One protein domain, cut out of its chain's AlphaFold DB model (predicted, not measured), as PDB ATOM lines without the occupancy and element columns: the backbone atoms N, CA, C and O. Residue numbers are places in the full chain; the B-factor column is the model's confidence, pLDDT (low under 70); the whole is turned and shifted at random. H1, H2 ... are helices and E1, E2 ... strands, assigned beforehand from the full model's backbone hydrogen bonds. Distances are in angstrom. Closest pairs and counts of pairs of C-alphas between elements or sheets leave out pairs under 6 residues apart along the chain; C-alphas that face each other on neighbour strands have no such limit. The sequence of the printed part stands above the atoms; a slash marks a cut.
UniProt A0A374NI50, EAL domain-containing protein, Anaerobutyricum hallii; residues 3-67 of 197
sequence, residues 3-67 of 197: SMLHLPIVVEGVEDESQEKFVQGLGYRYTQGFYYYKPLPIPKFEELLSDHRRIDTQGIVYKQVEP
ATOM      1  N   SER A   3     170.607 147.107 153.383       49.59
ATOM      2  CA  SER A   3     170.080 145.748 153.635       49.59
ATOM      3  C   SER A   3     170.864 145.012 154.726       49.59
ATOM      4  O   SER A   3     170.305 144.224 155.476       49.59
ATOM      5  N   MET A   4     172.152 145.339 154.852       46.09
ATOM      6  CA  MET A   4     173.107 144.765 155.804       46.09
ATOM      7  C   MET A   4     172.913 145.293 157.235       46.09
ATOM      8  O   MET A   4     173.325 144.646 158.189       46.09
ATOM      9  N   LEU A   5     172.275 146.459 157.392       54.72
ATOM     10  CA  LEU A   5     171.946 147.062 158.691       54.72
ATOM     11  C   LEU A   5     170.507 146.745 159.133       54.72
ATOM     12  O   LEU A   5     170.005 147.369 160.065       54.72
ATOM     13  N   HIS A   6     169.827 145.829 158.429       56.59
ATOM     14  CA  HIS A   6     168.386 145.581 158.540       56.59
ATOM     15  C   HIS A   6     167.532 146.847 158.397       56.59
ATOM     16  O   HIS A   6     166.375 146.855 158.799       56.59
ATOM     17  N   LEU A   7     168.066 147.926 157.819       62.78
ATOM     18  CA  LEU A   7     167.291 149.144 157.665       62.78
ATOM     19  C   LEU A   7     166.214 148.907 156.604       62.78
ATOM     20  O   LEU A   7     166.511 148.326 155.557       62.78
ATOM     21  N   PRO A   8     164.972 149.353 156.843       66.12
ATOM     22  CA  PRO A   8     163.924 149.262 155.853       66.12
ATOM     23  C   PRO A   8     164.333 150.062 154.626       66.12
ATOM     24  O   PRO A   8     164.590 151.263 154.703       66.12
ATOM     25  N   ILE A   9     164.416 149.370 153.496       74.94
ATOM     26  CA  ILE A   9     164.717 149.985 152.211       74.94
ATOM     27  C   ILE A   9     163.404 150.205 151.482       74.94
ATOM     28  O   ILE A   9     162.632 149.265 151.283       74.94
ATOM     29  N   VAL A  10     163.198 151.450 151.064       84.69
ATOM     30  CA  VAL A  10     162.204 151.809 150.060       84.69
ATOM     31  C   VAL A  10     162.944 151.968 148.739       84.69
ATOM     32  O   VAL A  10     163.882 152.758 148.645       84.69
ATOM     33  N   VAL A  11     162.559 151.182 147.738       87.06
ATOM     34  CA  VAL A  11     163.090 151.319 146.379       87.06
ATOM     35  C   VAL A  11     162.188 152.271 145.610       87.06
ATOM     36  O   VAL A  11     161.031 151.956 145.343       87.06
ATOM     37  N   GLU A  12     162.709 153.446 145.280       91.06
ATOM     38  CA  GLU A  12     161.979 154.488 144.558       91.06
ATOM     39  C   GLU A  12     162.285 154.458 143.055       91.06
ATOM     40  O   GLU A  12     163.378 154.083 142.633       91.06
ATOM     41  N   GLY A  13     161.322 154.905 142.247       90.31
ATOM     42  CA  GLY A  13     161.480 155.053 140.800       90.31
ATOM     43  C   GLY A  13     161.171 153.799 139.982       90.31
ATOM     44  O   GLY A  13     161.648 153.697 138.861       90.31
ATOM     45  N   VAL A  14     160.381 152.853 140.503       92.75
ATOM     46  CA  VAL A  14     159.924 151.684 139.727       92.75
ATOM     47  C   VAL A  14     158.841 152.107 138.729       92.75
ATOM     48  O   VAL A  14     157.737 152.500 139.113       92.75
ATOM     49  N   GLU A  15     159.143 152.046 137.437       95.25
ATOM     50  CA  GLU A  15     158.264 152.534 136.367       95.25
ATOM     51  C   GLU A  15     157.497 151.419 135.643       95.25
ATOM     52  O   GLU A  15     156.412 151.677 135.118       95.25
ATOM     53  N   ASP A  16     158.002 150.180 135.656       93.62
ATOM     54  CA  ASP A  16     157.417 149.053 134.919       93.62
ATOM     55  C   ASP A  16     157.498 147.694 135.652       93.62
ATOM     56  O   ASP A  16     158.193 147.524 136.655       93.62
ATOM     57  N   GLU A  17     156.770 146.701 135.125       93.12
ATOM     58  CA  GLU A  17     156.665 145.351 135.703       93.12
ATOM     59  C   GLU A  17     158.008 144.603 135.724       93.12
ATOM     60  O   GLU A  17     158.242 143.761 136.593       93.12
ATOM     61  N   SER A  18     158.903 144.878 134.772       92.50
ATOM     62  CA  SER A  18     160.206 144.210 134.714       92.50
ATOM     63  C   SER A  18     161.116 144.677 135.848       92.50
ATOM     64  O   SER A  18     161.753 143.852 136.508       92.50
ATOM     65  N   GLN A  19     161.098 145.980 136.132       90.75
ATOM     66  CA  GLN A  19     161.785 146.575 137.271       90.75
ATOM     67  C   GLN A  19     161.190 146.070 138.587       90.75
ATOM     68  O   GLN A  19     161.938 145.693 139.485       90.75
ATOM     69  N   GLU A  20     159.863 145.967 138.685       90.38
ATOM     70  CA  GLU A  20     159.207 145.420 139.874       90.38
ATOM     71  C   GLU A  20     159.623 143.966 140.142       90.38
ATOM     72  O   GLU A  20     160.032 143.631 141.252       90.38
ATOM     73  N   LYS A  21     159.588 143.095 139.125       86.44
ATOM     74  CA  LYS A  21     160.009 141.690 139.272       86.44
ATOM     75  C   LYS A  21     161.469 141.563 139.694       86.44
ATOM     76  O   LYS A  21     161.801 140.688 140.491       86.44
ATOM     77  N   PHE A  22     162.335 142.434 139.180       83.19
ATOM     78  CA  PHE A  22     163.733 142.494 139.595       83.19
ATOM     79  C   PHE A  22     163.866 142.887 141.073       83.19
ATOM     80  O   PHE A  22     164.549 142.203 141.831       83.19
ATOM     81  N   VAL A  23     163.164 143.937 141.504       82.88
ATOM     82  CA  VAL A  23     163.190 144.436 142.887       82.88
ATOM     83  C   VAL A  23     162.611 143.415 143.876       82.88
ATOM     84  O   VAL A  23     163.195 143.209 144.942       82.88
ATOM     85  N   GLN A  24     161.547 142.695 143.503       76.94
ATOM     86  CA  GLN A  24     161.032 141.568 144.290       76.94
ATOM     87  C   GLN A  24     162.017 140.401 144.361       76.94
ATOM     88  O   GLN A  24     162.165 139.789 145.418       76.94
ATOM     89  N   GLY A  25     162.723 140.105 143.264       71.31
ATOM     90  CA  GLY A  25     163.774 139.086 143.231       71.31
ATOM     91  C   GLY A  25     164.952 139.389 144.165       71.31
ATOM     92  O   GLY A  25     165.621 138.464 144.613       71.31
ATOM     93  N   LEU A  26     165.166 140.665 144.501       72.25
ATOM     94  CA  LEU A  26     166.151 141.120 145.490       72.25
ATOM     95  C   LEU A  26     165.619 141.126 146.935       72.25
ATOM     96  O   LEU A  26     166.337 141.536 147.845       72.25
ATOM     97  N   GLY A  27     164.372 140.702 147.162       68.50
ATOM     98  CA  GLY A  27     163.774 140.629 148.499       68.50
ATOM     99  C   GLY A  27     163.307 141.972 149.065       68.50
ATOM    100  O   GLY A  27     162.961 142.058 150.244       68.50
ATOM    101  N   TYR A  28     163.262 143.039 148.260       77.12
ATOM    102  CA  TYR A  28     162.751 144.329 148.720       77.12
ATOM    103  C   TYR A  28     161.225 144.324 148.803       77.12
ATOM    104  O   TYR A  28     160.529 143.910 147.878       77.12
ATOM    105  N   ARG A  29     160.700 144.810 149.932       72.50
ATOM    106  CA  ARG A  29     159.265 144.761 150.249       72.50
ATOM    107  C   ARG A  29     158.525 146.078 150.016       72.50
ATOM    108  O   ARG A  29     157.316 146.051 149.814       72.50
ATOM    109  N   TYR A  30     159.226 147.209 150.082       82.44
ATOM    110  CA  TYR A  30     158.633 148.534 149.907       82.44
ATOM    111  C   TYR A  30     159.179 149.161 148.637       82.44
ATOM    112  O   TYR A  30     160.378 149.413 148.515       82.44
ATOM    113  N   THR A  31     158.283 149.402 147.694       87.56
ATOM    114  CA  THR A  31     158.604 149.935 146.379       87.56
ATOM    115  C   THR A  31     157.679 151.102 146.070       87.56
ATOM    116  O   THR A  31     156.508 151.125 146.451       87.56
ATOM    117  N   GLN A  32     158.226 152.116 145.411       90.50
ATOM    118  CA  GLN A  32     157.498 153.294 144.980       90.50
ATOM    119  C   GLN A  32     157.885 153.618 143.544       90.50
ATOM    120  O   GLN A  32     159.049 153.559 143.161       90.50
ATOM    121  N   GLY A  33     156.907 154.030 142.751       92.00
ATOM    122  CA  GLY A  33     157.149 154.559 141.420       92.00
ATOM    123  C   GLY A  33     155.889 154.543 140.568       92.00
ATOM    124  O   GLY A  33     154.805 154.175 141.033       92.00
ATOM    125  N   PHE A  34     156.027 154.976 139.319       93.56
ATOM    126  CA  PHE A  34     154.896 155.137 138.404       93.56
ATOM    127  C   PHE A  34     154.236 153.824 138.004       93.56
ATOM    128  O   PHE A  34     153.080 153.859 137.583       93.56
ATOM    129  N   TYR A  35     154.923 152.695 138.196       92.44
ATOM    130  CA  TYR A  35     154.326 151.374 138.063       92.44
ATOM    131  C   TYR A  35     153.095 151.209 138.969       92.44
ATOM    132  O   TYR A  35     152.080 150.657 138.552       92.44
ATOM    133  N   TYR A  36     153.160 151.751 140.188       90.25
ATOM    134  CA  TYR A  36     152.070 151.699 141.159       90.25
ATOM    135  C   TYR A  36     151.090 152.850 140.986       90.25
ATOM    136  O   TYR A  36     149.878 152.644 140.892       90.25
ATOM    137  N   TYR A  37     151.604 154.083 141.000       89.38
ATOM    138  CA  TYR A  37     150.766 155.272 140.956       89.38
ATOM    139  C   TYR A  37     151.568 156.516 140.548       89.38
ATOM    140  O   TYR A  37     152.713 156.710 140.954       89.38
ATOM    141  N   LYS A  38     150.954 157.398 139.752       88.50
ATOM    142  CA  LYS A  38     151.529 158.703 139.372       88.50
ATOM    143  C   LYS A  38     151.467 159.698 140.543       88.50
ATOM    144  O   LYS A  38     150.690 159.476 141.461       88.50
ATOM    145  N   PRO A  39     152.211 160.820 140.528       88.19
ATOM    146  CA  PRO A  39     152.209 161.768 141.641       88.19
ATOM    147  C   PRO A  39     150.783 162.209 141.992       88.19
ATOM    148  O   PRO A  39     150.044 162.706 141.136       88.19
ATOM    149  N   LEU A  40     150.374 161.973 143.240       87.94
ATOM    150  CA  LEU A  40     149.020 162.267 143.693       87.94
ATOM    151  C   LEU A  40     148.853 163.789 143.874       87.94
ATOM    152  O   LEU A  40     149.682 164.409 144.541       87.94
ATOM    153  N   PRO A  41     147.793 164.413 143.327       93.06
ATOM    154  CA  PRO A  41     147.532 165.832 143.553       93.06
ATOM    155  C   PRO A  41     147.280 166.151 145.031       93.06
ATOM    156  O   PRO A  41     146.556 165.414 145.704       93.06
ATOM    157  N   ILE A  42     147.793 167.298 145.491       93.31
ATOM    158  CA  ILE A  42     147.714 167.749 146.893       93.31
ATOM    159  C   ILE A  42     146.287 167.662 147.472       93.31
ATOM    160  O   ILE A  42     146.135 167.021 148.508       93.31
ATOM    161  N   PRO A  43     145.220 168.158 146.805       94.50
ATOM    162  CA  PRO A  43     143.879 168.130 147.400       94.50
ATOM    163  C   PRO A  43     143.353 166.712 147.660       94.50
ATOM    164  O   PRO A  43     142.660 166.463 148.640       94.50
ATOM    165  N   LYS A  44     143.707 165.757 146.790       90.12
ATOM    166  CA  LYS A  44     143.322 164.348 146.961       90.12
ATOM    167  C   LYS A  44     144.113 163.682 148.081       90.12
ATOM    168  O   LYS A  44     143.588 162.808 148.761       90.12
ATOM    169  N   PHE A  45     145.374 164.068 148.257       89.06
ATOM    170  CA  PHE A  45     146.194 163.574 149.355       89.06
ATOM    171  C   PHE A  45     145.641 164.036 150.710       89.06
ATOM    172  O   PHE A  45     145.474 163.219 151.611       89.06
ATOM    173  N   GLU A  46     145.273 165.314 150.825       92.44
ATOM    174  CA  GLU A  46     144.656 165.878 152.033       92.44
ATOM    175  C   GLU A  46     143.323 165.197 152.377       92.44
ATOM    176  O   GLU A  46     143.079 164.863 153.538       92.44
ATOM    177  N   GLU A  47     142.486 164.910 151.374       91.31
ATOM    178  CA  GLU A  47     141.243 164.154 151.561       91.31
ATOM    179  C   GLU A  47     141.507 162.753 152.133       91.31
ATOM    180  O   GLU A  47     140.840 162.335 153.080       91.31
ATOM    181  N   LEU A  48     142.507 162.032 151.616       88.88
ATOM    182  CA  LEU A  48     142.856 160.698 152.114       88.88
ATOM    183  C   LEU A  48     143.376 160.725 153.556       88.88
ATOM    184  O   LEU A  48     143.028 159.838 154.335       88.88
ATOM    185  N   LEU A  49     144.157 161.746 153.923       88.56
ATOM    186  CA  LEU A  49     144.664 161.924 155.289       88.56
ATOM    187  C   LEU A  49     143.573 162.328 156.296       88.56
ATOM    188  O   LEU A  49     143.729 162.122 157.501       88.56
ATOM    189  N   SER A  50     142.456 162.889 155.828       90.44
ATOM    190  CA  SER A  50     141.359 163.294 156.712       90.44
ATOM    191  C   SER A  50     140.667 162.105 157.397       90.44
ATOM    192  O   SER A  50     140.181 162.241 158.520       90.44
ATOM    193  N   ASP A  51     140.676 160.914 156.780       89.88
ATOM    194  CA  ASP A  51     140.123 159.692 157.373       89.88
ATOM    195  C   ASP A  51     141.216 158.887 158.083       89.88
ATOM    196  O   ASP A  51     141.919 158.076 157.480       89.88
ATOM    197  N   HIS A  52     141.324 159.058 159.401       81.50
ATOM    198  CA  HIS A  52     142.338 158.379 160.216       81.50
ATOM    199  C   HIS A  52     142.248 156.847 160.172       81.50
ATOM    200  O   HIS A  52     143.229 156.170 160.455       81.50
ATOM    201  N   ARG A  53     141.101 156.276 159.783       84.56
ATOM    202  CA  ARG A  53     140.943 154.817 159.636       84.56
ATOM    203  C   ARG A  53     141.636 154.274 158.386       84.56
ATOM    204  O   ARG A  53     141.787 153.065 158.258       84.56
ATOM    205  N   ARG A  54     142.013 155.153 157.452       80.12
ATOM    206  CA  ARG A  54     142.738 154.822 156.216       80.12
ATOM    207  C   ARG A  54     144.247 155.022 156.344       80.12
ATOM    208  O   ARG A  54     144.963 154.786 155.376       80.12
ATOM    209  N   ILE A  55     144.719 155.467 157.507       82.56
ATOM    210  CA  ILE A  55     146.134 155.713 157.769       82.56
ATOM    211  C   ILE A  55     146.701 154.520 158.528       82.56
ATOM    212  O   ILE A  55     146.251 154.202 159.628       82.56
ATOM    213  N   ASP A  56     147.720 153.889 157.950       80.69
ATOM    214  CA  ASP A  56     148.545 152.931 158.672       80.69
ATOM    215  C   ASP A  56     149.573 153.681 159.534       80.69
ATOM    216  O   ASP A  56     150.435 154.397 159.023       80.69
ATOM    217  N   THR A  57     149.465 153.535 160.854       79.00
ATOM    218  CA  THR A  57     150.390 154.118 161.838       79.00
ATOM    219  C   THR A  57     151.429 153.119 162.345       79.00
ATOM    220  O   THR A  57     152.300 153.499 163.126       79.00
ATOM    221  N   GLN A  58     151.372 151.856 161.904       72.44
ATOM    222  CA  GLN A  58     152.333 150.817 162.290       72.44
ATOM    223  C   GLN A  58     153.694 151.002 161.606       72.44
ATOM    224  O   GLN A  58     154.688 150.414 162.032       72.44
ATOM    225  N   GLY A  59     153.754 151.868 160.589       71.75
ATOM    226  CA  GLY A  59     154.970 152.200 159.863       71.75
ATOM    227  C   GLY A  59     155.489 151.031 159.031       71.75
ATOM    228  O   GLY A  59     154.763 150.103 158.680       71.75
ATOM    229  N   ILE A  60     156.777 151.076 158.692       70.69
ATOM    230  CA  ILE A  60     157.414 149.991 157.950       70.69
ATOM    231  C   ILE A  60     157.606 148.783 158.880       70.69
ATOM    232  O   ILE A  60     158.463 148.777 159.765       70.69
ATOM    233  N   VAL A  61     156.817 147.733 158.643       60.81
ATOM    234  CA  VAL A  61     156.876 146.472 159.389       60.81
ATOM    235  C   VAL A  61     158.114 145.668 158.986       60.81
ATOM    236  O   VAL A  61     158.267 145.281 157.821       60.81
ATOM    237  N   TYR A  62     158.969 145.375 159.969       57.06
ATOM    238  CA  TYR A  62     160.120 144.478 159.852       57.06
ATOM    239  C   TYR A  62     159.668 143.012 159.825       57.06
ATOM    240  O   TYR A  62     158.908 142.571 160.686       57.06
ATOM    241  N   LYS A  63     160.199 142.212 158.895       52.34
ATOM    242  CA  LYS A  63     160.242 140.753 159.064       52.34
ATOM    243  C   LYS A  63     161.518 140.457 159.855       52.34
ATOM    244  O   LYS A  63     162.609 140.555 159.318       52.34
ATOM    245  N   GLN A  64     161.389 140.201 161.156       50.72
ATOM    246  CA  GLN A  64     162.539 140.165 162.071       50.72
ATOM    247  C   GLN A  64     163.474 138.956 161.907       50.72
ATOM    248  O   GLN A  64     164.540 138.955 162.510       50.72
ATOM    249  N   VAL A  65     163.125 137.944 161.108       50.84
ATOM    250  CA  VAL A  65     164.008 136.797 160.864       50.84
ATOM    251  C   VAL A  65     163.793 136.291 159.441       50.84
ATOM    252  O   VAL A  65     162.838 135.564 159.167       50.84
ATOM    253  N   GLU A  66     164.665 136.694 158.526       56.28
ATOM    254  CA  GLU A  66     164.858 135.979 157.264       56.28
ATOM    255  C   GLU A  66     166.037 135.009 157.426       56.28
ATOM    256  O   GLU A  66     166.958 135.299 158.200       56.28
ATOM    257  N   PRO A  67     166.018 133.835 156.764       54.53
ATOM    258  CA  PRO A  67     167.150 132.919 156.790       54.53
ATOM    259  C   PRO A  67     168.400 133.644 156.294       54.53
ATOM    260  O   PRO A  67     168.426 134.166 155.184       54.53
TER     261      PRO A  67
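Overview. This is residues 3 to 67 of the 197 residues of the protein "EAL domain-containing protein" of Anaerobutyricum hallii (UniProt A0A374NI50). With little regular structure, a small body of two short strands side by side, E1 and E2, with helix H1 over one face of the pair, has a long loop, residues 39 to 59 with H2, that sticks out and folds back. The 65 printed residues have two named helices and two parallel strands, in order E1, H1, E2, H2, a mixed class with only 24 residues in named elements. The whole is loose, with a radius of gyration of the C-alphas of 14.5 A, spanning 41 by 27 by 16 A.

Along the chain. E1, residues 10 to 12, begins at C-alpha 10 (162.204, 151.809, 150.060). H1 is residues 17 to 25, 12.1 A long, and E2 residues 30 to 32. H2, residues 42 to 50, 12.5 A long, ends at C-alpha 50 (141.359, 163.294, 156.712).

Arrangement. E1 and E2 are parallel at 19 degrees, with N 11 and O 30 2.9 A apart, within hydrogen-bond range. E1, H1 and E2 form a strand-helix-strand unit, parallel neighbour strands joined through a helix, its crossover right-handed. The closest C-alphas of H1 and E2, Glu 20 and Thr 31, are 7.9 A apart. H1 and H2 are apart. In H1 and H2 every O i to N i+4 pair is within hydrogen-bond range.

Size, cuts and confidence. The printed part has no cut and no long link between named elements. Residues 3 to 8, 27 and 61 to 67 have pLDDT under 70.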